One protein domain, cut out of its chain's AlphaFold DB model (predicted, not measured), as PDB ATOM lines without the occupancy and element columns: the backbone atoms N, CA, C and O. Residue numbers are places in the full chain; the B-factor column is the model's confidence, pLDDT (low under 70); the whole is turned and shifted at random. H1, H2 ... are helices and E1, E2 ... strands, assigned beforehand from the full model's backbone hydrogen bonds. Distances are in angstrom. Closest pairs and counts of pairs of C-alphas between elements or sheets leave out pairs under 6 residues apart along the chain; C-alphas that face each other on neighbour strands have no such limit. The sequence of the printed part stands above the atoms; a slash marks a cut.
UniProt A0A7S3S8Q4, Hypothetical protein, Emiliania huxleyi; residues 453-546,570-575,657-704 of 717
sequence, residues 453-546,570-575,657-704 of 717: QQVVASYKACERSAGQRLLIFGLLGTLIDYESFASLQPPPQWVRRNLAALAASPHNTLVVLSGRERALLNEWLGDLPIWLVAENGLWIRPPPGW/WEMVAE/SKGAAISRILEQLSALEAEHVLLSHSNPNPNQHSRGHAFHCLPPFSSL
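What this domain is: This is residues 453 to 546, 570 to 575 and 657 to 704 of the 717 residues of the protein "Hypothetical protein" of Emiliania huxleyi (UniProt A0A7S3S8Q4). A twisted six-stranded sheet forms a slab through the middle, with H1, H2 and H3 over one face and H4 over the other, making three layers, helices on both faces of a sheet. Two loops stick out from this body, residues 482 to 487 and residues 685 to 690. The printed part has 148 residues, with four named helices and six named strands in the order H1 E1 H2 E2 H3 E3 E4 H4 E5 E6. The mixed sheet runs E4 E3 E2 E1 E5 E6, and the class is mixed, helices and strands. The whole is compact, with a radius of gyration of the C-alphas of 15.5 A and spans of 45 by 39 by 28 A.

Where its parts are: H1, residues 453 to 465, begins at C-alpha 453 (-36.700, -46.756, -40.801) and is 18.4 A long. E1 is residues 468 to 474, 20.2 A; H2 493 to 503, 15.2 A; E2 508 to 513, 16.1 A; H3 518 to 525; E3 531 to 534; and E4 539 to 541. H4, residues 658 to 668, is 15.4 A long. E5, residues 674 to 682, measures 23.8 A, and E6, residues 693 to 698, ends at C-alpha 698 (-31.918, -35.987, -49.940).

How they stand to each other: E1 and E5 are parallel, with N 472 and O 678 2.9 A apart. E2 and E1 are parallel, N 511 to O 471 2.9 A; E3 and E2 are parallel, N 533 to O 512 2.9 A. The hairpins E3 and E4, with N 541 to O 532 2.8 A, and E5 and E6, with N 696 to O 679 3.0 A, are antiparallel. E1, H2, E2 and E2, H3, E3 are strand-helix-strand units, parallel neighbour strands with a helix between, each with a right-handed crossover. H1 is over E1 and E5 at a height over the sheet of 9.6 A; the closest C-alphas of H1 and E5 are Cys 462 and Glu 675, 7.2 A. H2, at 11.3 A, is along the strands; Ala 503 and Leu 510 are its closest C-alphas to E2, 6.5 A. H3, at 9.9 A, and H4, at 7.3 A, are over E3 on opposite faces, slantwise to the strands. In all four helices every O i to N i+4 pair is within hydrogen-bond range.

The domain as a whole: The C-alphas farthest apart are those of Ser 465 and Ala 486, 45.4 A. Residues 547 to 569 and 576 to 656 are not printed; the gaps are 12.0 A and 13.8 A between C-alphas. The link E1 to H2 is long. Mean pLDDT of the printed part is 71.0, and 55 residues are under 70, among them residues 481 to 487 and residues 670 to 704.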
ATOM      1  N   GLN A 453     -37.670 -46.708 -41.892       68.50
ATOM      2  CA  GLN A 453     -36.700 -46.756 -40.801       68.50
ATOM      3  C   GLN A 453     -35.571 -45.728 -40.961       68.50
ATOM      4  O   GLN A 453     -35.183 -45.109 -39.973       68.50
ATOM      5  N   GLN A 454     -35.078 -45.508 -42.183       66.31
ATOM      6  CA  GLN A 454     -34.034 -44.519 -42.459       66.31
ATOM      7  C   GLN A 454     -34.583 -43.100 -42.335       66.31
ATOM      8  O   GLN A 454     -33.972 -42.274 -41.668       66.31
ATOM      9  N   VAL A 455     -35.773 -42.829 -42.880       68.88
ATOM     10  CA  VAL A 455     -36.403 -41.503 -42.772       68.88
ATOM     11  C   VAL A 455     -36.730 -41.158 -41.322       68.88
ATOM     12  O   VAL A 455     -36.447 -40.048 -40.883       68.88
ATOM     13  N   VAL A 456     -37.235 -42.112 -40.535       74.31
ATOM     14  CA  VAL A 456     -37.462 -41.911 -39.095       74.31
ATOM     15  C   VAL A 456     -36.143 -41.700 -38.343       74.31
ATOM     16  O   VAL A 456     -36.094 -40.882 -37.423       74.31
ATOM     17  N   ALA A 457     -35.072 -42.411 -38.709       70.12
ATOM     18  CA  ALA A 457     -33.757 -42.223 -38.104       70.12
ATOM     19  C   ALA A 457     -33.181 -40.831 -38.415       70.12
ATOM     20  O   ALA A 457     -32.761 -40.146 -37.482       70.12
ATOM     21  N   SER A 458     -33.237 -40.387 -39.675       69.19
ATOM     22  CA  SER A 458     -32.803 -39.053 -40.110       69.19
ATOM     23  C   SER A 458     -33.647 -37.947 -39.481       69.19
ATOM     24  O   SER A 458     -33.101 -36.973 -38.972       69.19
ATOM     25  N   TYR A 459     -34.970 -38.128 -39.407       74.25
ATOM     26  CA  TYR A 459     -35.871 -37.191 -38.734       74.25
ATOM     27  C   TYR A 459     -35.478 -37.005 -37.261       74.25
ATOM     28  O   TYR A 459     -35.287 -35.881 -36.804       74.25
ATOM     29  N   LYS A 460     -35.278 -38.109 -36.528       75.12
ATOM     30  CA  LYS A 460     -34.855 -38.078 -35.116       75.12
ATOM     31  C   LYS A 460     -33.433 -37.555 -34.930       75.12
ATOM     32  O   LYS A 460     -33.137 -36.976 -33.892       75.12
ATOM     33  N   ALA A 461     -32.530 -37.804 -35.877       71.50
ATOM     34  CA  ALA A 461     -31.168 -37.280 -35.828       71.50
ATOM     35  C   ALA A 461     -31.167 -35.754 -35.986       71.50
ATOM     36  O   ALA A 461     -30.583 -35.067 -35.155       71.50
ATOM     37  N   CYS A 462     -31.911 -35.245 -36.969       69.81
ATOM     38  CA  CYS A 462     -32.085 -33.818 -37.214       69.81
ATOM     39  C   CYS A 462     -32.806 -33.107 -36.051       69.81
ATOM     40  O   CYS A 462     -32.510 -31.968 -35.703       69.81
ATOM     41  N   GLU A 463     -33.743 -33.790 -35.387       71.50
ATOM     42  CA  GLU A 463     -34.392 -33.271 -34.177       71.50
ATOM     43  C   GLU A 463     -33.393 -33.086 -33.022       71.50
ATOM     44  O   GLU A 463     -33.512 -32.136 -32.254       71.50
ATOM     45  N   ARG A 464     -32.364 -33.939 -32.927       74.56
ATOM     46  CA  ARG A 464     -31.298 -33.807 -31.918       74.56
ATOM     47  C   ARG A 464     -30.269 -32.732 -32.263       74.56
ATOM     48  O   ARG A 464     -29.705 -32.156 -31.339       74.56
ATOM     49  N   SER A 465     -30.007 -32.479 -33.549       69.50
ATOM     50  CA  SER A 465     -29.105 -31.408 -34.009       69.50
ATOM     51  C   SER A 465     -29.772 -30.030 -34.048       69.50
ATOM     52  O   SER A 465     -29.091 -29.046 -34.313       69.50
ATOM     53  N   ALA A 466     -31.080 -29.946 -33.767       70.56
ATOM     54  CA  ALA A 466     -31.900 -28.745 -33.952       70.56
ATOM     55  C   ALA A 466     -31.917 -28.223 -35.407       70.56
ATOM     56  O   ALA A 466     -32.251 -27.060 -35.648       70.56
ATOM     57  N   GLY A 467     -31.604 -29.093 -36.374       68.56
ATOM     58  CA  GLY A 467     -31.601 -28.774 -37.797       68.56
ATOM     59  C   GLY A 467     -33.001 -28.534 -38.360       68.56
ATOM     60  O   GLY A 467     -34.014 -28.960 -37.796       68.56
ATOM     61  N   GLN A 468     -33.053 -27.837 -39.494       75.75
ATOM     62  CA  GLN A 468     -34.292 -27.513 -40.201       75.75
ATOM     63  C   GLN A 468     -34.614 -28.585 -41.245       75.75
ATOM     64  O   GLN A 468     -33.725 -29.100 -41.926       75.75
ATOM     65  N   ARG A 469     -35.897 -28.932 -41.368       80.50
ATOM     66  CA  ARG A 469     -36.398 -29.975 -42.270       80.50
ATOM     67  C   ARG A 469     -37.428 -29.404 -43.223       80.50
ATOM     68  O   ARG A 469     -38.393 -28.781 -42.783       80.50
ATOM     69  N   LEU A 470     -37.265 -29.687 -44.510       81.69
ATOM     70  CA  LEU A 470     -38.238 -29.339 -45.539       81.69
ATOM     71  C   LEU A 470     -38.984 -30.597 -45.988       81.69
ATOM     72  O   LEU A 470     -38.375 -31.556 -46.463       81.69
ATOM     73  N   LEU A 471     -40.304 -30.593 -45.821       83.12
ATOM     74  CA  LEU A 471     -41.184 -31.702 -46.180       83.12
ATOM     75  C   LEU A 471     -42.149 -31.240 -47.276       83.12
ATOM     76  O   LEU A 471     -42.979 -30.362 -47.039       83.12
ATOM     77  N   ILE A 472     -42.040 -31.827 -48.467       83.56
ATOM     78  CA  ILE A 472     -42.816 -31.446 -49.650       83.56
ATOM     79  C   ILE A 472     -43.740 -32.598 -50.040       83.56
ATOM     80  O   ILE A 472     -43.279 -33.694 -50.371       83.56
ATOM     81  N   PHE A 473     -45.044 -32.331 -50.034       83.75
ATOM     82  CA  PHE A 473     -46.079 -33.317 -50.324       83.75
ATOM     83  C   PHE A 473     -46.927 -32.928 -51.532       83.75
ATOM     84  O   PHE A 473     -47.372 -31.788 -51.644       83.75
ATOM     85  N   GLY A 474     -47.220 -33.886 -52.412       82.62
ATOM     86  CA  GLY A 474     -48.269 -33.727 -53.417       82.62
ATOM     87  C   GLY A 474     -49.653 -33.899 -52.788       82.62
ATOM     88  O   GLY A 474     -49.856 -34.779 -51.959       82.62
ATOM     89  N   LEU A 475     -50.637 -33.081 -53.162       82.38
ATOM     90  CA  LEU A 475     -52.002 -33.273 -52.667       82.38
ATOM     91  C   LEU A 475     -52.628 -34.539 -53.271       82.38
ATOM     92  O   LEU A 475     -52.973 -35.476 -52.555       82.38
ATOM     93  N   LEU A 476     -52.752 -34.562 -54.596       75.88
ATOM     94  CA  LEU A 476     -53.381 -35.651 -55.338       75.88
ATOM     95  C   LEU A 476     -52.377 -36.776 -55.606       75.88
ATOM     96  O   LEU A 476     -51.271 -36.518 -56.074       75.88
ATOM     97  N   GLY A 477     -52.767 -38.015 -55.302       66.06
ATOM     98  CA  GLY A 477     -51.939 -39.215 -55.462       66.06
ATOM     99  C   GLY A 477     -50.845 -39.396 -54.398       66.06
ATOM    100  O   GLY A 477     -50.025 -40.308 -54.509       66.06
ATOM    101  N   THR A 478     -50.806 -38.545 -53.365       71.25
ATOM    102  CA  THR A 478     -49.972 -38.765 -52.167       71.25
ATOM    103  C   THR A 478     -50.762 -38.556 -50.878       71.25
ATOM    104  O   THR A 478     -50.819 -39.458 -50.051       71.25
ATOM    105  N   LEU A 479     -51.367 -37.381 -50.679       79.50
ATOM    106  CA  LEU A 479     -52.175 -37.104 -49.483       79.50
ATOM    107  C   LEU A 479     -53.639 -37.529 -49.651       79.50
ATOM    108  O   LEU A 479     -54.321 -37.790 -48.660       79.50
ATOM    109  N   ILE A 480     -54.122 -37.570 -50.892       77.75
ATOM    110  CA  ILE A 480     -55.477 -37.970 -51.265       77.75
ATOM    111  C   ILE A 480     -55.394 -38.938 -52.442       77.75
ATOM    112  O   ILE A 480     -54.878 -38.581 -53.503       77.75
ATOM    113  N   ASP A 481     -55.956 -40.130 -52.268       66.19
ATOM    114  CA  ASP A 481     -56.247 -41.038 -53.374       66.19
ATOM    115  C   ASP A 481     -57.591 -40.676 -54.007       66.19
ATOM    116  O   ASP A 481     -58.543 -40.329 -53.307       66.19
ATOM    117  N   TYR A 482     -57.683 -40.769 -55.333       63.31
ATOM    118  CA  TYR A 482     -58.932 -40.532 -56.057       63.31
ATOM    119  C   TYR A 482     -59.134 -41.571 -57.163       63.31
ATOM    120  O   TYR A 482     -58.194 -41.911 -57.881       63.31
ATOM    121  N   GLU A 483     -60.341 -42.122 -57.266       52.25
ATOM    122  CA  GLU A 483     -60.714 -43.061 -58.337       52.25
ATOM    123  C   GLU A 483     -61.247 -42.329 -59.566       52.25
ATOM    124  O   GLU A 483     -60.907 -42.717 -60.673       52.25
ATOM    125  N   SER A 484     -61.990 -41.237 -59.358       61.31
ATOM    126  CA  SER A 484     -62.480 -40.347 -60.409       61.31
ATOM    127  C   SER A 484     -62.244 -38.895 -60.024       61.31
ATOM    128  O   SER A 484     -62.351 -38.500 -58.853       61.31
ATOM    129  N   PHE A 485     -61.938 -38.089 -61.035       66.69
ATOM    130  CA  PHE A 485     -61.770 -36.654 -60.885       66.69
ATOM    131  C   PHE A 485     -63.089 -35.955 -60.506       66.69
ATOM    132  O   PHE A 485     -63.089 -35.013 -59.712       66.69
ATOM    133  N   ALA A 486     -64.227 -36.455 -60.998       65.12
ATOM    134  CA  ALA A 486     -65.550 -35.900 -60.714       65.12
ATOM    135  C   ALA A 486     -66.006 -36.113 -59.256       65.12
ATOM    136  O   ALA A 486     -66.865 -35.384 -58.762       65.12
ATOM    137  N   SER A 487     -65.431 -37.093 -58.550       66.69
ATOM    138  CA  SER A 487     -65.819 -37.462 -57.180       66.69
ATOM    139  C   SER A 487     -64.836 -37.009 -56.096       66.69
ATOM    140  O   SER A 487     -64.927 -37.485 -54.963       66.69
ATOM    141  N   LEU A 488     -63.879 -36.134 -56.418       75.75
ATOM    142  CA  LEU A 488     -62.783 -35.768 -55.519       75.75
ATOM    143  C   LEU A 488     -63.288 -35.239 -54.156       75.75
ATOM    144  O   LEU A 488     -64.118 -34.335 -54.093       75.75
ATOM    145  N   GLN A 489     -62.768 -35.805 -53.062       81.12
ATOM    146  CA  GLN A 489     -63.150 -35.479 -51.680       81.12
ATOM    147  C   GLN A 489     -62.014 -34.758 -50.932       81.12
ATOM    148  O   GLN A 489     -60.845 -34.932 -51.289       81.12
ATOM    149  N   PRO A 490     -62.323 -33.984 -49.869       84.75
ATOM    150  CA  PRO A 490     -61.305 -33.363 -49.025       84.75
ATOM    151  C   PRO A 490     -60.386 -34.399 -48.353       84.75
ATOM    152  O   PRO A 490     -60.799 -35.543 -48.131       84.75
ATOM    153  N   PRO A 491     -59.158 -34.003 -47.949       85.88
ATOM    154  CA  PRO A 491     -58.234 -34.906 -47.287       85.88
ATOM    155  C   PRO A 491     -58.866 -35.513 -46.027       85.88
ATOM    156  O   PRO A 491     -59.405 -34.768 -45.194       85.88
ATOM    157  N   PRO A 492     -58.761 -36.841 -45.827       85.88
ATOM    158  CA  PRO A 492     -59.277 -37.492 -44.634       85.88
ATOM    159  C   PRO A 492     -58.754 -36.847 -43.346       85.88
ATOM    160  O   PRO A 492     -57.611 -36.390 -43.263       85.88
ATOM    161  N   GLN A 493     -59.551 -36.884 -42.278       86.12
ATOM    162  CA  GLN A 493     -59.193 -36.231 -41.013       86.12
ATOM    163  C   GLN A 493     -57.869 -36.744 -40.412       86.12
ATOM    164  O   GLN A 493     -57.185 -36.017 -39.695       86.12
ATOM    165  N   TRP A 494     -57.481 -37.995 -40.674       83.75
ATOM    166  CA  TRP A 494     -56.186 -38.521 -40.230       83.75
ATOM    167  C   TRP A 494     -55.001 -37.858 -40.954       83.75
ATOM    168  O   TRP A 494     -53.999 -37.574 -40.304       83.75
ATOM    169  N   VAL A 495     -55.141 -37.521 -42.243       85.81
ATOM    170  CA  VAL A 495     -54.126 -36.789 -43.021       85.81
ATOM    171  C   VAL A 495     -53.948 -35.391 -42.447       85.81
ATOM    172  O   VAL A 495     -52.833 -34.999 -42.107       85.81
ATOM    173  N   ARG A 496     -55.056 -34.665 -42.240       89.69
ATOM    174  CA  ARG A 496     -55.029 -33.318 -41.646       89.69
ATOM    175  C   ARG A 496     -54.393 -33.313 -40.257       89.69
ATOM    176  O   ARG A 496     -53.568 -32.451 -39.973       89.69
ATOM    177  N   ARG A 497     -54.720 -34.298 -39.408       86.25
ATOM    178  CA  ARG A 497     -54.102 -34.450 -38.078       86.25
ATOM    179  C   ARG A 497     -52.591 -34.667 -38.158       86.25
ATOM    180  O   ARG A 497     -51.864 -34.068 -37.374       86.25
ATOM    181  N   ASN A 498     -52.118 -35.477 -39.104       87.62
ATOM    182  CA  ASN A 498     -50.686 -35.724 -39.282       87.62
ATOM    183  C   ASN A 498     -49.949 -34.491 -39.819       87.62
ATOM    184  O   ASN A 498     -48.884 -34.159 -39.306       87.62
ATOM    185  N   LEU A 499     -50.527 -33.780 -40.792       87.44
ATOM    186  CA  LEU A 499     -49.970 -32.517 -41.287       87.44
ATOM    187  C   LEU A 499     -49.894 -31.468 -40.171       87.44
ATOM    188  O   LEU A 499     -48.858 -30.835 -40.006       87.44
ATOM    189  N   ALA A 500     -50.946 -31.342 -39.355       87.75
ATOM    190  CA  ALA A 500     -50.954 -30.448 -38.199       87.75
ATOM    191  C   ALA A 500     -49.885 -30.830 -37.160       87.75
ATOM    192  O   ALA A 500     -49.187 -29.960 -36.649       87.75
ATOM    193  N   ALA A 501     -49.718 -32.127 -36.872       86.19
ATOM    194  CA  ALA A 501     -48.699 -32.609 -35.941       86.19
ATOM    195  C   ALA A 501     -47.271 -32.349 -36.449       86.19
ATOM    196  O   ALA A 501     -46.402 -31.960 -35.672       86.19
ATOM    197  N   LEU A 502     -47.031 -32.527 -37.753       86.56
ATOM    198  CA  LEU A 502     -45.746 -32.212 -38.376       86.56
ATOM    199  C   LEU A 502     -45.473 -30.704 -38.381       86.56
ATOM    200  O   LEU A 502     -44.352 -30.303 -38.076       86.56
ATOM    201  N   ALA A 503     -46.484 -29.885 -38.675       86.31
ATOM    202  CA  ALA A 503     -46.372 -28.427 -38.704       86.31
ATOM    203  C   ALA A 503     -46.258 -27.791 -37.307       86.31
ATOM    204  O   ALA A 503     -45.777 -26.671 -37.178       86.31
ATOM    205  N   ALA A 504     -46.651 -28.500 -36.244       85.25
ATOM    206  CA  ALA A 504     -46.466 -28.042 -34.867       85.25
ATOM    207  C   ALA A 504     -44.988 -28.025 -34.425       85.25
ATOM    208  O   ALA A 504     -44.655 -27.393 -33.421       85.25
ATOM    209  N   SER A 505     -44.096 -28.722 -35.140       82.69
ATOM    210  CA  SER A 505     -42.661 -28.688 -34.858       82.69
ATOM    211  C   SER A 505     -42.024 -27.426 -35.458       82.69
ATOM    212  O   SER A 505     -42.094 -27.247 -36.672       82.69
ATOM    213  N   PRO A 506     -41.309 -26.599 -34.671       79.44
ATOM    214  CA  PRO A 506     -40.659 -25.379 -35.169       79.44
ATOM    215  C   PRO A 506     -39.446 -25.648 -36.079       79.44
ATOM    216  O   PRO A 506     -38.851 -24.716 -36.614       79.44
ATOM    217  N   HIS A 507     -39.058 -26.916 -36.230       80.75
ATOM    218  CA  HIS A 507     -37.962 -27.375 -37.087       80.75
ATOM    219  C   HIS A 507     -38.451 -27.928 -38.433       80.75
ATOM    220  O   HIS A 507     -37.641 -28.402 -39.226       80.75
ATOM    221  N   ASN A 508     -39.765 -27.938 -38.673       83.44
ATOM    222  CA  ASN A 508     -40.351 -28.457 -39.899       83.44
ATOM    223  C   ASN A 508     -40.961 -27.314 -40.713       83.44
ATOM    224  O   ASN A 508     -41.840 -26.599 -40.242       83.44
ATOM    225  N   THR A 509     -40.562 -27.218 -41.976       85.25
ATOM    226  CA  THR A 509     -41.262 -26.438 -42.996       85.25
ATOM    227  C   THR A 509     -42.019 -27.405 -43.896       85.25
ATOM    228  O   THR A 509     -41.416 -28.283 -44.512       85.25
ATOM    229  N   LEU A 510     -43.347 -27.276 -43.948       88.25
ATOM    230  CA  LEU A 510     -44.205 -28.127 -44.775       88.25
ATOM    231  C   LEU A 510     -44.704 -27.361 -45.992       88.25
ATOM    232  O   LEU A 510     -45.224 -26.254 -45.848       88.25
ATOM    233  N   VAL A 511     -44.619 -28.000 -47.157       89.94
ATOM    234  CA  VAL A 511     -45.149 -27.501 -48.429       89.94
ATOM    235  C   VAL A 511     -46.094 -28.540 -49.016       89.94
ATOM    236  O   VAL A 511     -45.717 -29.698 -49.185       89.94
ATOM    237  N   VAL A 512     -47.319 -28.133 -49.346       89.62
ATOM    238  CA  VAL A 512     -48.277 -28.970 -50.077       89.62
ATOM    239  C   VAL A 512     -48.483 -28.414 -51.480       89.62
ATOM    240  O   VAL A 512     -48.927 -27.280 -51.655       89.62
ATOM    241  N   LEU A 513     -48.169 -29.240 -52.477       87.25
ATOM    242  CA  LEU A 513     -48.259 -28.928 -53.898       87.25
ATOM    243  C   LEU A 513     -49.555 -29.463 -54.493       87.25
ATOM    244  O   LEU A 513     -49.858 -30.654 -54.381       87.25
ATOM    245  N   SER A 514     -50.284 -28.618 -55.211       86.00
ATOM    246  CA  SER A 514     -51.529 -29.006 -55.858       86.00
ATOM    247  C   SER A 514     -51.679 -28.381 -57.241       86.00
ATOM    248  O   SER A 514     -51.216 -27.276 -57.505       86.00
ATOM    249  N   GLY A 515     -52.357 -29.110 -58.127       79.44
ATOM    250  CA  GLY A 515     -52.854 -28.585 -59.400       79.44
ATOM    251  C   GLY A 515     -54.243 -27.959 -59.288       79.44
ATOM    252  O   GLY A 515     -54.885 -27.756 -60.305       79.44
ATOM    253  N   ARG A 516     -54.756 -27.744 -58.070       83.50
ATOM    254  CA  ARG A 516     -56.116 -27.247 -57.810       83.50
ATOM    255  C   ARG A 516     -56.138 -25.747 -57.555       83.50
ATOM    256  O   ARG A 516     -55.124 -25.183 -57.150       83.50
ATOM    257  N   GLU A 517     -57.314 -25.154 -57.725       87.00
ATOM    258  CA  GLU A 517     -57.581 -23.749 -57.423       87.00
ATOM    259  C   GLU A 517     -57.369 -23.397 -55.938       87.00
ATOM    260  O   GLU A 517     -57.483 -24.230 -55.028       87.00
ATOM    261  N   ARG A 518     -57.103 -22.113 -55.685       89.50
ATOM    262  CA  ARG A 518     -56.843 -21.573 -54.342       89.50
ATOM    263  C   ARG A 518     -58.023 -21.742 -53.392       89.50
ATOM    264  O   ARG A 518     -57.813 -22.013 -52.210       89.50
ATOM    265  N   ALA A 519     -59.251 -21.569 -53.889       86.69
ATOM    266  CA  ALA A 519     -60.469 -21.640 -53.082       86.69
ATOM    267  C   ALA A 519     -60.599 -23.001 -52.382       86.69
ATOM    268  O   ALA A 519     -60.748 -23.062 -51.161       86.69
ATOM    269  N   LEU A 520     -60.414 -24.076 -53.145       87.56
ATOM    270  CA  LEU A 520     -60.457 -25.449 -52.657       87.56
ATOM    271  C   LEU A 520     -59.316 -25.749 -51.671       87.56
ATOM    272  O   LEU A 520     -59.541 -26.346 -50.620       87.56
ATOM    273  N   LEU A 521     -58.093 -25.286 -51.949       88.81
ATOM    274  CA  LEU A 521     -56.974 -25.446 -51.013       88.81
ATOM    275  C   LEU A 521     -57.186 -24.697 -49.693       88.81
ATOM    276  O   LEU A 521     -56.855 -25.228 -48.630       88.81
ATOM    277  N   ASN A 522     -57.748 -23.490 -49.747       88.81
ATOM    278  CA  ASN A 522     -58.094 -22.722 -48.552       88.81
ATOM    279  C   ASN A 522     -59.158 -23.441 -47.717       88.81
ATOM    280  O   ASN A 522     -59.023 -23.510 -46.499       88.81
ATOM    281  N   GLU A 523     -60.184 -24.005 -48.356       88.50
ATOM    282  CA  GLU A 523     -61.224 -24.775 -47.670       88.50
ATOM    283  C   GLU A 523     -60.646 -26.024 -46.983       88.50
ATOM    284  O   GLU A 523     -60.983 -26.346 -45.839       88.50
ATOM    285  N   TRP A 524     -59.756 -26.739 -47.670       90.62
ATOM    286  CA  TRP A 524     -59.294 -28.049 -47.216       90.62
ATOM    287  C   TRP A 524     -58.135 -27.997 -46.229       90.62
ATOM    288  O   TRP A 524     -58.047 -28.868 -45.362       90.62
ATOM    289  N   LEU A 525     -57.222 -27.039 -46.385       90.06
ATOM    290  CA  LEU A 525     -55.952 -26.987 -45.653       90.06
ATOM    291  C   LEU A 525     -55.577 -25.566 -45.193       90.06
ATOM    292  O   LEU A 525     -54.506 -25.382 -44.617       90.06
ATOM    293  N   GLY A 526     -56.413 -24.554 -45.451       85.44
ATOM    294  CA  GLY A 526     -56.081 -23.149 -45.196       85.44
ATOM    295  C   GLY A 526     -55.892 -22.796 -43.717       85.44
ATOM    296  O   GLY A 526     -55.159 -21.853 -43.408       85.44
ATOM    297  N   ASP A 527     -56.500 -23.574 -42.817       85.62
ATOM    298  CA  ASP A 527     -56.376 -23.472 -41.359       85.62
ATOM    299  C   ASP A 527     -55.044 -24.013 -40.815       85.62
ATOM    300  O   ASP A 527     -54.688 -23.732 -39.670       85.62
ATOM    301  N   LEU A 528     -54.298 -24.781 -41.614       87.50
ATOM    302  CA  LEU A 528     -53.021 -25.356 -41.205       87.50
ATOM    303  C   LEU A 528     -51.857 -24.369 -41.417       87.50
ATOM    304  O   LEU A 528     -51.826 -23.656 -42.430       87.50
ATOM    305  N   PRO A 529     -50.853 -24.356 -40.516       87.38
ATOM    306  CA  PRO A 529     -49.665 -23.517 -40.644       87.38
ATOM    307  C   PRO A 529     -48.648 -24.142 -41.610       87.38
ATOM    308  O   PRO A 529     -47.565 -24.564 -41.215       87.38
ATOM    309  N   ILE A 530     -49.021 -24.232 -42.886       89.44
ATOM    310  CA  ILE A 530     -48.220 -24.838 -43.957       89.44
ATOM    311  C   ILE A 530     -48.188 -23.948 -45.200       89.44
ATOM    312  O   ILE A 530     -49.114 -23.165 -45.438       89.44
ATOM    313  N   TRP A 531     -47.156 -24.123 -46.023       91.31
ATOM    314  CA  TRP A 531     -47.116 -23.551 -47.363       91.31
ATOM    315  C   TRP A 531     -48.071 -24.304 -48.280       91.31
ATOM    316  O   TRP A 531     -48.063 -25.538 -48.325       91.31
ATOM    317  N   LEU A 532     -48.878 -23.561 -49.032       92.12
ATOM    318  CA  LEU A 532     -49.760 -24.120 -50.052       92.12
ATOM    319  C   LEU A 532     -49.348 -23.610 -51.426       92.12
ATOM    320  O   LEU A 532     -49.080 -22.422 -51.589       92.12
ATOM    321  N   VAL A 533     -49.339 -24.507 -52.406       90.38
ATOM    322  CA  VAL A 533     -49.097 -24.176 -53.810       90.38
ATOM    323  C   VAL A 533     -50.297 -24.624 -54.639       90.38
ATOM    324  O   VAL A 533     -50.654 -25.805 -54.614       90.38
ATOM    325  N   ALA A 534     -50.918 -23.680 -55.343       88.75
ATOM    326  CA  ALA A 534     -52.105 -23.890 -56.173       88.75
ATOM    327  C   ALA A 534     -51.768 -23.792 -57.668       88.75
ATOM    328  O   ALA A 534     -50.719 -23.255 -58.037       88.75
ATOM    329  N   GLU A 535     -52.667 -24.308 -58.510       84.62
ATOM    330  CA  GLU A 535     -52.593 -24.241 -59.982       84.62
ATOM    331  C   GLU A 535     -51.196 -24.587 -60.529       84.62
ATOM    332  O   GLU A 535     -50.573 -23.830 -61.268       84.62
ATOM    333  N   ASN A 536     -50.656 -25.725 -60.079       78.06
ATOM    334  CA  ASN A 536     -49.367 -26.268 -60.517       78.06
ATOM    335  C   ASN A 536     -48.176 -25.311 -60.365       78.06
ATOM    336  O   ASN A 536     -47.185 -25.470 -61.071       78.06
ATOM    337  N   GLY A 537     -48.225 -24.383 -59.409       80.12
ATOM    338  CA  GLY A 537     -47.109 -23.485 -59.117       80.12
ATOM    339  C   GLY A 537     -47.357 -22.022 -59.446       80.12
ATOM    340  O   GLY A 537     -46.464 -21.210 -59.229       80.12
ATOM    341  N   LEU A 538     -48.547 -21.663 -59.929       84.31
ATOM    342  CA  LEU A 538     -48.862 -20.263 -60.199       84.31
ATOM    343  C   LEU A 538     -49.035 -19.447 -58.919       84.31
ATOM    344  O   LEU A 538     -48.665 -18.277 -58.872       84.31
ATOM    345  N   TRP A 539     -49.595 -20.066 -57.885       87.38
ATOM    346  CA  TRP A 539     -49.929 -19.394 -56.640       87.38
ATOM    347  C   TRP A 539     -49.223 -20.051 -55.467       87.38
ATOM    348  O   TRP A 539     -49.311 -21.267 -55.293       87.38
ATOM    349  N   ILE A 540     -48.598 -19.240 -54.622       89.62
ATOM    350  CA  ILE A 540     -48.010 -19.669 -53.354       89.62
ATOM    351  C   ILE A 540     -48.698 -18.946 -52.200       89.62
ATOM    352  O   ILE A 540     -49.035 -17.770 -52.297       89.62
ATOM    353  N   ARG A 541     -48.926 -19.646 -51.093       90.62
ATOM    354  CA  ARG A 541     -49.410 -19.050 -49.848       90.62
ATOM    355  C   ARG A 541     -48.489 -19.456 -48.706       90.62
ATOM    356  O   ARG A 541     -48.411 -20.657 -48.424       90.62
ATOM    357  N   PRO A 542     -47.843 -18.501 -48.021       87.69
ATOM    358  CA  PRO A 542     -47.070 -18.797 -46.827       87.69
ATOM    359  C   PRO A 542     -47.976 -19.203 -45.649       87.69
ATOM    360  O   PRO A 542     -49.189 -18.947 -45.668       87.69
ATOM    361  N   PRO A 543     -47.425 -19.829 -44.596       85.19
ATOM    362  CA  PRO A 543     -48.175 -20.110 -43.377       85.19
ATOM    363  C   PRO A 543     -48.661 -18.805 -42.706       85.19
ATOM    364  O   PRO A 543     -48.001 -17.769 -42.818       85.19
ATOM    365  N   PRO A 544     -49.809 -18.813 -42.001       78.00
ATOM    366  CA  PRO A 544     -50.298 -17.640 -41.275       78.00
ATOM    367  C   PRO A 544     -49.264 -17.113 -40.268       78.00
ATOM    368  O   PRO A 544     -48.690 -17.891 -39.508       78.00
ATOM    369  N   GLY A 545     -49.046 -15.793 -40.246       67.00
ATOM    370  CA  GLY A 545     -48.038 -15.147 -39.392       67.00
ATOM    371  C   GLY A 545     -46.622 -15.060 -39.980       67.00
ATOM    372  O   GLY A 545     -45.711 -14.632 -39.281       67.00
ATOM    373  N   TRP A 546     -46.423 -15.445 -41.245       69.19
ATOM    374  CA  TRP A 546     -45.167 -15.240 -41.975       69.19
ATOM    375  C   TRP A 546     -45.021 -13.779 -42.437       69.19
ATOM    376  O   TRP A 546     -45.859 -13.292 -43.197       69.19
ATOM    377  N   TRP A 570     -52.352 -14.985 -50.782       85.56
ATOM    378  CA  TRP A 570     -51.819 -15.730 -51.918       85.56
ATOM    379  C   TRP A 570     -50.993 -14.796 -52.801       85.56
ATOM    380  O   TRP A 570     -51.488 -13.750 -53.217       85.56
ATOM    381  N   GLU A 571     -49.771 -15.203 -53.117       86.19
ATOM    382  CA  GLU A 571     -48.846 -14.505 -54.005       86.19
ATOM    383  C   GLU A 571     -48.793 -15.237 -55.352       86.19
ATOM    384  O   GLU A 571     -48.710 -16.468 -55.395       86.19
ATOM    385  N   MET A 572     -48.866 -14.488 -56.452       82.62
ATOM    386  CA  MET A 572     -48.690 -15.042 -57.795       82.62
ATOM    387  C   MET A 572     -47.194 -15.107 -58.115       82.62
ATOM    388  O   MET A 572     -46.470 -14.139 -57.890       82.62
ATOM    389  N   VAL A 573     -46.730 -16.246 -58.628       75.25
ATOM    390  CA  VAL A 573     -45.315 -16.480 -58.961       75.25
ATOM    391  C   VAL A 573     -44.936 -15.842 -60.301       75.25
ATOM    392  O   VAL A 573     -43.800 -15.408 -60.466       75.25
ATOM    393  N   ALA A 574     -45.878 -15.762 -61.244       69.88
ATOM    394  CA  ALA A 574     -45.668 -15.174 -62.564       69.88
ATOM    395  C   ALA A 574     -46.222 -13.739 -62.628       69.88
ATOM    396  O   ALA A 574     -47.382 -13.502 -62.300       69.88
ATOM    397  N   GLU A 575     -45.414 -12.776 -63.071       64.81
ATOM    398  CA  GLU A 575     -45.877 -11.408 -63.334       64.81
ATOM    399  C   GLU A 575     -46.457 -11.292 -64.754       64.81
ATOM    400  O   GLU A 575     -45.903 -11.838 -65.706       64.81
ATOM    401  N   SER A 657     -44.561 -23.710 -63.141       75.12
ATOM    402  CA  SER A 657     -44.378 -25.103 -62.731       75.12
ATOM    403  C   SER A 657     -44.256 -25.246 -61.216       75.12
ATOM    404  O   SER A 657     -43.876 -24.313 -60.504       75.12
ATOM    405  N   LYS A 658     -44.517 -26.459 -60.711       75.44
ATOM    406  CA  LYS A 658     -44.329 -26.787 -59.291       75.44
ATOM    407  C   LYS A 658     -42.874 -26.576 -58.869       75.44
ATOM    408  O   LYS A 658     -42.641 -26.101 -57.765       75.44
ATOM    409  N   GLY A 659     -41.922 -26.869 -59.760       70.31
ATOM    410  CA  GLY A 659     -40.499 -26.612 -59.544       70.31
ATOM    411  C   GLY A 659     -40.201 -25.122 -59.377       70.31
ATOM    412  O   GLY A 659     -39.586 -24.741 -58.386       70.31
ATOM    413  N   ALA A 660     -40.719 -24.266 -60.266       69.19
ATOM    414  CA  ALA A 660     -40.554 -22.812 -60.163       69.19
ATOM    415  C   ALA A 660     -41.133 -22.250 -58.850       69.19
ATOM    416  O   ALA A 660     -40.495 -21.433 -58.186       69.19
ATOM    417  N   ALA A 661     -42.301 -22.742 -58.423       75.12
ATOM    418  CA  ALA A 661     -42.888 -22.368 -57.138       75.12
ATOM    419  C   ALA A 661     -42.030 -22.813 -55.946       75.12
ATOM    420  O   ALA A 661     -41.853 -22.047 -55.000       75.12
ATOM    421  N   ILE A 662     -41.466 -24.025 -55.986       78.12
ATOM    422  CA  ILE A 662     -40.545 -24.500 -54.947       78.12
ATOM    423  C   ILE A 662     -39.289 -23.630 -54.915       78.12
ATOM    424  O   ILE A 662     -38.898 -23.215 -53.831       78.12
ATOM    425  N   SER A 663     -38.686 -23.299 -56.061       73.00
ATOM    426  CA  SER A 663     -37.534 -22.389 -56.125       73.00
ATOM    427  C   SER A 663     -37.848 -21.041 -55.479       73.00
ATOM    428  O   SER A 663     -37.074 -20.565 -54.652       73.00
ATOM    429  N   ARG A 664     -39.025 -20.474 -55.766       74.31
ATOM    430  CA  ARG A 664     -39.479 -19.218 -55.160       74.31
ATOM    431  C   ARG A 664     -39.659 -19.329 -53.645       74.31
ATOM    432  O   ARG A 664     -39.236 -18.441 -52.910       74.31
ATOM    433  N   ILE A 665     -40.256 -20.421 -53.168       78.44
ATOM    434  CA  ILE A 665     -40.381 -20.699 -51.732       78.44
ATOM    435  C   ILE A 665     -38.985 -20.826 -51.109       78.44
ATOM    436  O   ILE A 665     -38.722 -20.214 -50.082       78.44
ATOM    437  N   LEU A 666     -38.058 -21.546 -51.741       75.06
ATOM    438  CA  LEU A 666     -36.688 -21.718 -51.251       75.06
ATOM    439  C   LEU A 666     -35.915 -20.393 -51.165       75.06
ATOM    440  O   LEU A 666     -35.204 -20.178 -50.187       75.06
ATOM    441  N   GLU A 667     -36.088 -19.480 -52.122       73.31
ATOM    442  CA  GLU A 667     -35.536 -18.119 -52.038       73.31
ATOM    443  C   GLU A 667     -36.075 -17.358 -50.821       73.31
ATOM    444  O   GLU A 667     -35.316 -16.699 -50.108       73.31
ATOM    445  N   GLN A 668     -37.381 -17.462 -50.553       72.94
ATOM    446  CA  GLN A 668     -38.003 -16.851 -49.373       72.94
ATOM    447  C   GLN A 668     -37.543 -17.521 -48.066       72.94
ATOM    448  O   GLN A 668     -37.490 -16.874 -47.022       72.94
ATOM    449  N   LEU A 669     -37.154 -18.796 -48.130       70.75
ATOM    450  CA  LEU A 669     -36.600 -19.573 -47.023       70.75
ATOM    451  C   LEU A 669     -35.072 -19.450 -46.893       70.75
ATOM    452  O   LEU A 669     -34.509 -20.137 -46.051       70.75
ATOM    453  N   SER A 670     -34.393 -18.586 -47.658       54.81
ATOM    454  CA  SER A 670     -32.918 -18.466 -47.750       54.81
ATOM    455  C   SER A 670     -32.147 -18.246 -46.430       54.81
ATOM    456  O   SER A 670     -30.919 -18.286 -46.423       54.81
ATOM    457  N   ALA A 671     -32.836 -18.075 -45.297       48.06
ATOM    458  CA  ALA A 671     -32.272 -18.089 -43.944       48.06
ATOM    459  C   ALA A 671     -32.260 -19.482 -43.260       48.06
ATOM    460  O   ALA A 671     -31.772 -19.603 -42.136       48.06
ATOM    461  N   LEU A 672     -32.808 -20.525 -43.892       52.97
ATOM    462  CA  LEU A 672     -32.928 -21.886 -43.361       52.97
ATOM    463  C   LEU A 672     -31.932 -22.813 -44.073       52.97
ATOM    464  O   LEU A 672     -32.184 -23.283 -45.180       52.97
ATOM    465  N   GLU A 673     -30.812 -23.131 -43.422       53.31
ATOM    466  CA  GLU A 673     -29.959 -24.252 -43.836       53.31
ATOM    467  C   GLU A 673     -30.683 -25.572 -43.522       53.31
ATOM    468  O   GLU A 673     -30.552 -26.140 -42.436       53.31
ATOM    469  N   ALA A 674     -31.521 -26.039 -44.450       54.34
ATOM    470  CA  ALA A 674     -32.203 -27.317 -44.295       54.34
ATOM    471  C   ALA A 674     -31.191 -28.474 -44.389       54.34
ATOM    472  O   ALA A 674     -30.547 -28.681 -45.422       54.34
ATOM    473  N   GLU A 675     -31.071 -29.252 -43.312       54.31
ATOM    474  CA  GLU A 675     -30.176 -30.417 -43.249       54.31
ATOM    475  C   GLU A 675     -30.736 -31.605 -44.050       54.31
ATOM    476  O   GLU A 675     -29.969 -32.448 -44.519       54.31
ATOM    477  N   HIS A 676     -32.063 -31.668 -44.233       58.59
ATOM    478  CA  HIS A 676     -32.749 -32.750 -44.942       58.59
ATOM    479  C   HIS A 676     -33.990 -32.271 -45.709       58.59
ATOM    480  O   HIS A 676     -34.800 -31.498 -45.184       58.59
ATOM    481  N   VAL A 677     -34.179 -32.816 -46.917       59.84
ATOM    482  CA  VAL A 677     -35.375 -32.618 -47.754       59.84
ATOM    483  C   VAL A 677     -36.064 -33.963 -47.986       59.84
ATOM    484  O   VAL A 677     -35.429 -34.913 -48.448       59.84
ATOM    485  N   LEU A 678     -37.360 -34.037 -47.666       62.69
ATOM    486  CA  LEU A 678     -38.228 -35.167 -48.008       62.69
ATOM    487  C   LEU A 678     -39.225 -34.728 -49.083       62.69
ATOM    488  O   LEU A 678     -40.006 -33.805 -48.847       62.69
ATOM    489  N   LEU A 679     -39.228 -35.411 -50.228       61.53
ATOM    490  CA  LEU A 679     -40.156 -35.149 -51.329       61.53
ATOM    491  C   LEU A 679     -40.962 -36.403 -51.670       61.53
ATOM    492  O   LEU A 679     -40.404 -37.498 -51.767       61.53
ATOM    493  N   SER A 680     -42.271 -36.234 -51.849       62.97
ATOM    494  CA  SER A 680     -43.183 -37.291 -52.293       62.97
ATOM    495  C   SER A 680     -43.853 -36.938 -53.618       62.97
ATOM    496  O   SER A 680     -44.327 -35.808 -53.771       62.97
ATOM    497  N   HIS A 681     -43.993 -37.915 -54.514       53.59
ATOM    498  CA  HIS A 681     -44.782 -37.779 -55.740       53.59
ATOM    499  C   HIS A 681     -45.585 -39.056 -56.047       53.59
ATOM    500  O   HIS A 681     -45.281 -40.145 -55.549       53.59
ATOM    501  N   SER A 682     -46.637 -38.926 -56.859       45.56
ATOM    502  CA  SER A 682     -47.435 -40.054 -57.358       45.56
ATOM    503  C   SER A 682     -46.700 -40.838 -58.459       45.56
ATOM    504  O   SER A 682     -45.955 -40.254 -59.248       45.56
ATOM    505  N   ASN A 683     -46.891 -42.163 -58.501       41.66
ATOM    506  CA  ASN A 683     -46.313 -43.071 -59.504       41.66
ATOM    507  C   ASN A 683     -47.242 -43.195 -60.735       41.66
ATOM    508  O   ASN A 683     -48.422 -43.496 -60.545       41.66
ATOM    509  N   PRO A 684     -46.745 -43.000 -61.971       44.75
ATOM    510  CA  PRO A 684     -47.579 -42.945 -63.174       44.75
ATOM    511  C   PRO A 684     -47.767 -44.274 -63.937       44.75
ATOM    512  O   PRO A 684     -48.231 -44.230 -65.069       44.75
ATOM    513  N   ASN A 685     -47.418 -45.453 -63.400       35.03
ATOM    514  CA  ASN A 685     -47.480 -46.696 -64.191       35.03
ATOM    515  C   ASN A 685     -48.934 -47.196 -64.435       35.03
ATOM    516  O   ASN A 685     -49.557 -47.673 -63.483       35.03
ATOM    517  N   PRO A 686     -49.471 -47.176 -65.677       34.56
ATOM    518  CA  PRO A 686     -50.845 -47.609 -65.967       34.56
ATOM    519  C   PRO A 686     -51.017 -49.137 -65.926       34.56
ATOM    520  O   PRO A 686     -52.126 -49.636 -65.778       34.56
ATOM    521  N   ASN A 687     -49.914 -49.892 -66.026       31.50
ATOM    522  CA  ASN A 687     -49.924 -51.351 -66.186       31.50
ATOM    523  C   ASN A 687     -49.807 -52.138 -64.870       31.50
ATOM    524  O   ASN A 687     -49.698 -53.365 -64.889       31.50
ATOM    525  N   GLN A 688     -49.807 -51.467 -63.715       30.53
ATOM    526  CA  GLN A 688     -49.800 -52.132 -62.413       30.53
ATOM    527  C   GLN A 688     -51.091 -51.820 -61.659       30.53
ATOM    528  O   GLN A 688     -51.346 -50.682 -61.284       30.53
ATOM    529  N   HIS A 689     -51.866 -52.859 -61.330       28.17
ATOM    530  CA  HIS A 689     -53.041 -52.781 -60.449       28.17
ATOM    531  C   HIS A 689     -52.727 -52.312 -59.005       28.17
ATOM    532  O   HIS A 689     -53.605 -52.322 -58.145       28.17
ATOM    533  N   SER A 690     -51.493 -51.887 -58.717       28.69
ATOM    534  CA  SER A 690     -51.071 -51.301 -57.447       28.69
ATOM    535  C   SER A 690     -50.488 -49.903 -57.671       28.69
ATOM    536  O   SER A 690     -49.370 -49.764 -58.167       28.69
ATOM    537  N   ARG A 691     -51.224 -48.866 -57.251       33.19
ATOM    538  CA  ARG A 691     -50.718 -47.489 -57.151       33.19
ATOM    539  C   ARG A 691     -49.608 -47.444 -56.092       33.19
ATOM    540  O   ARG A 691     -49.883 -47.539 -54.902       33.19
ATOM    541  N   GLY A 692     -48.347 -47.371 -56.514       33.53
ATOM    542  CA  GLY A 692     -47.213 -47.167 -55.606       33.53
ATOM    543  C   GLY A 692     -46.999 -45.680 -55.304       33.53
ATOM    544  O   GLY A 692     -47.231 -44.840 -56.165       33.53
ATOM    545  N   HIS A 693     -46.520 -45.335 -54.108       37.38
ATOM    546  CA  HIS A 693     -46.107 -43.966 -53.766       37.38
ATOM    547  C   HIS A 693     -44.576 -43.905 -53.667       37.38
ATOM    548  O   HIS A 693     -43.981 -44.748 -52.990       37.38
ATOM    549  N   ALA A 694     -43.942 -42.925 -54.315       34.56
ATOM    550  CA  ALA A 694     -42.492 -42.735 -54.277       34.56
ATOM    551  C   ALA A 694     -42.120 -41.622 -53.284       34.56
ATOM    552  O   ALA A 694     -42.758 -40.566 -53.243       34.56
ATOM    553  N   PHE A 695     -41.091 -41.864 -52.468       38.84
ATOM    554  CA  PHE A 695     -40.592 -40.908 -51.480       38.84
ATOM    555  C   PHE A 695     -39.061 -40.899 -51.445       38.84
ATOM    556  O   PHE A 695     -38.438 -41.963 -51.403       38.84
ATOM    557  N   HIS A 696     -38.457 -39.711 -51.361       42.03
ATOM    558  CA  HIS A 696     -37.000 -39.543 -51.414       42.03
ATOM    559  C   HIS A 696     -36.468 -38.680 -50.266       42.03
ATOM    560  O   HIS A 696     -37.040 -37.636 -49.963       42.03
ATOM    561  N   CYS A 697     -35.362 -39.112 -49.647       37.25
ATOM    562  CA  CYS A 697     -34.632 -38.387 -48.604       37.25
ATOM    563  C   CYS A 697     -33.293 -37.900 -49.179       37.25
ATOM    564  O   CYS A 697     -32.435 -38.727 -49.485       37.25
ATOM    565  N   LEU A 698     -33.116 -36.587 -49.334       41.12
ATOM    566  CA  LEU A 698     -31.918 -35.987 -49.940       41.12
ATOM    567  C   LEU A 698     -30.897 -35.503 -48.874       41.12
ATOM    568  O   LEU A 698     -31.307 -35.167 -47.755       41.12
ATOM    569  N   PRO A 699     -29.580 -35.489 -49.187       35.19
ATOM    570  CA  PRO A 699     -28.515 -34.948 -48.322       35.19
ATOM    571  C   PRO A 699     -28.567 -33.402 -48.172       35.19
ATOM    572  O   PRO A 699     -29.329 -32.758 -48.892       35.19
ATOM    573  N   PRO A 700     -27.785 -32.796 -47.243       39.50
ATOM    574  CA  PRO A 700     -27.863 -31.370 -46.891       39.50
ATOM    575  C   PRO A 700     -27.582 -30.397 -48.047       39.50
ATOM    576  O   PRO A 700     -26.775 -30.661 -48.933       39.50
ATOM    577  N   PHE A 701     -28.199 -29.214 -47.976       39.31
ATOM    578  CA  PHE A 701     -28.208 -28.172 -49.018       39.31
ATOM    579  C   PHE A 701     -26.818 -27.736 -49.533       39.31
ATOM    580  O   PHE A 701     -26.666 -27.363 -50.697       39.31
ATOM    581  N   SER A 702     -25.776 -27.806 -48.700       32.72
ATOM    582  CA  SER A 702     -24.417 -27.371 -49.052       32.72
ATOM    583  C   SER A 702     -23.721 -28.254 -50.097       32.72
ATOM    584  O   SER A 702     -22.832 -27.768 -50.793       32.72
ATOM    585  N   SER A 703     -24.143 -29.512 -50.278       34.91
ATOM    586  CA  SER A 703     -23.640 -30.389 -51.350       34.91
ATOM    587  C   SER A 703     -24.414 -30.261 -52.670       34.91
ATOM    588  O   SER A 703     -23.925 -30.708 -53.703       34.91
ATOM    589  N   LEU A 704     -25.582 -29.607 -52.652       36.78
ATOM    590  CA  LEU A 704     -26.417 -29.291 -53.823       36.78
ATOM    591  C   LEU A 704     -26.042 -27.936 -54.467       36.78
ATOM    592  O   LEU A 704     -26.419 -27.645 -55.600       36.78
TER     593      LEU A 704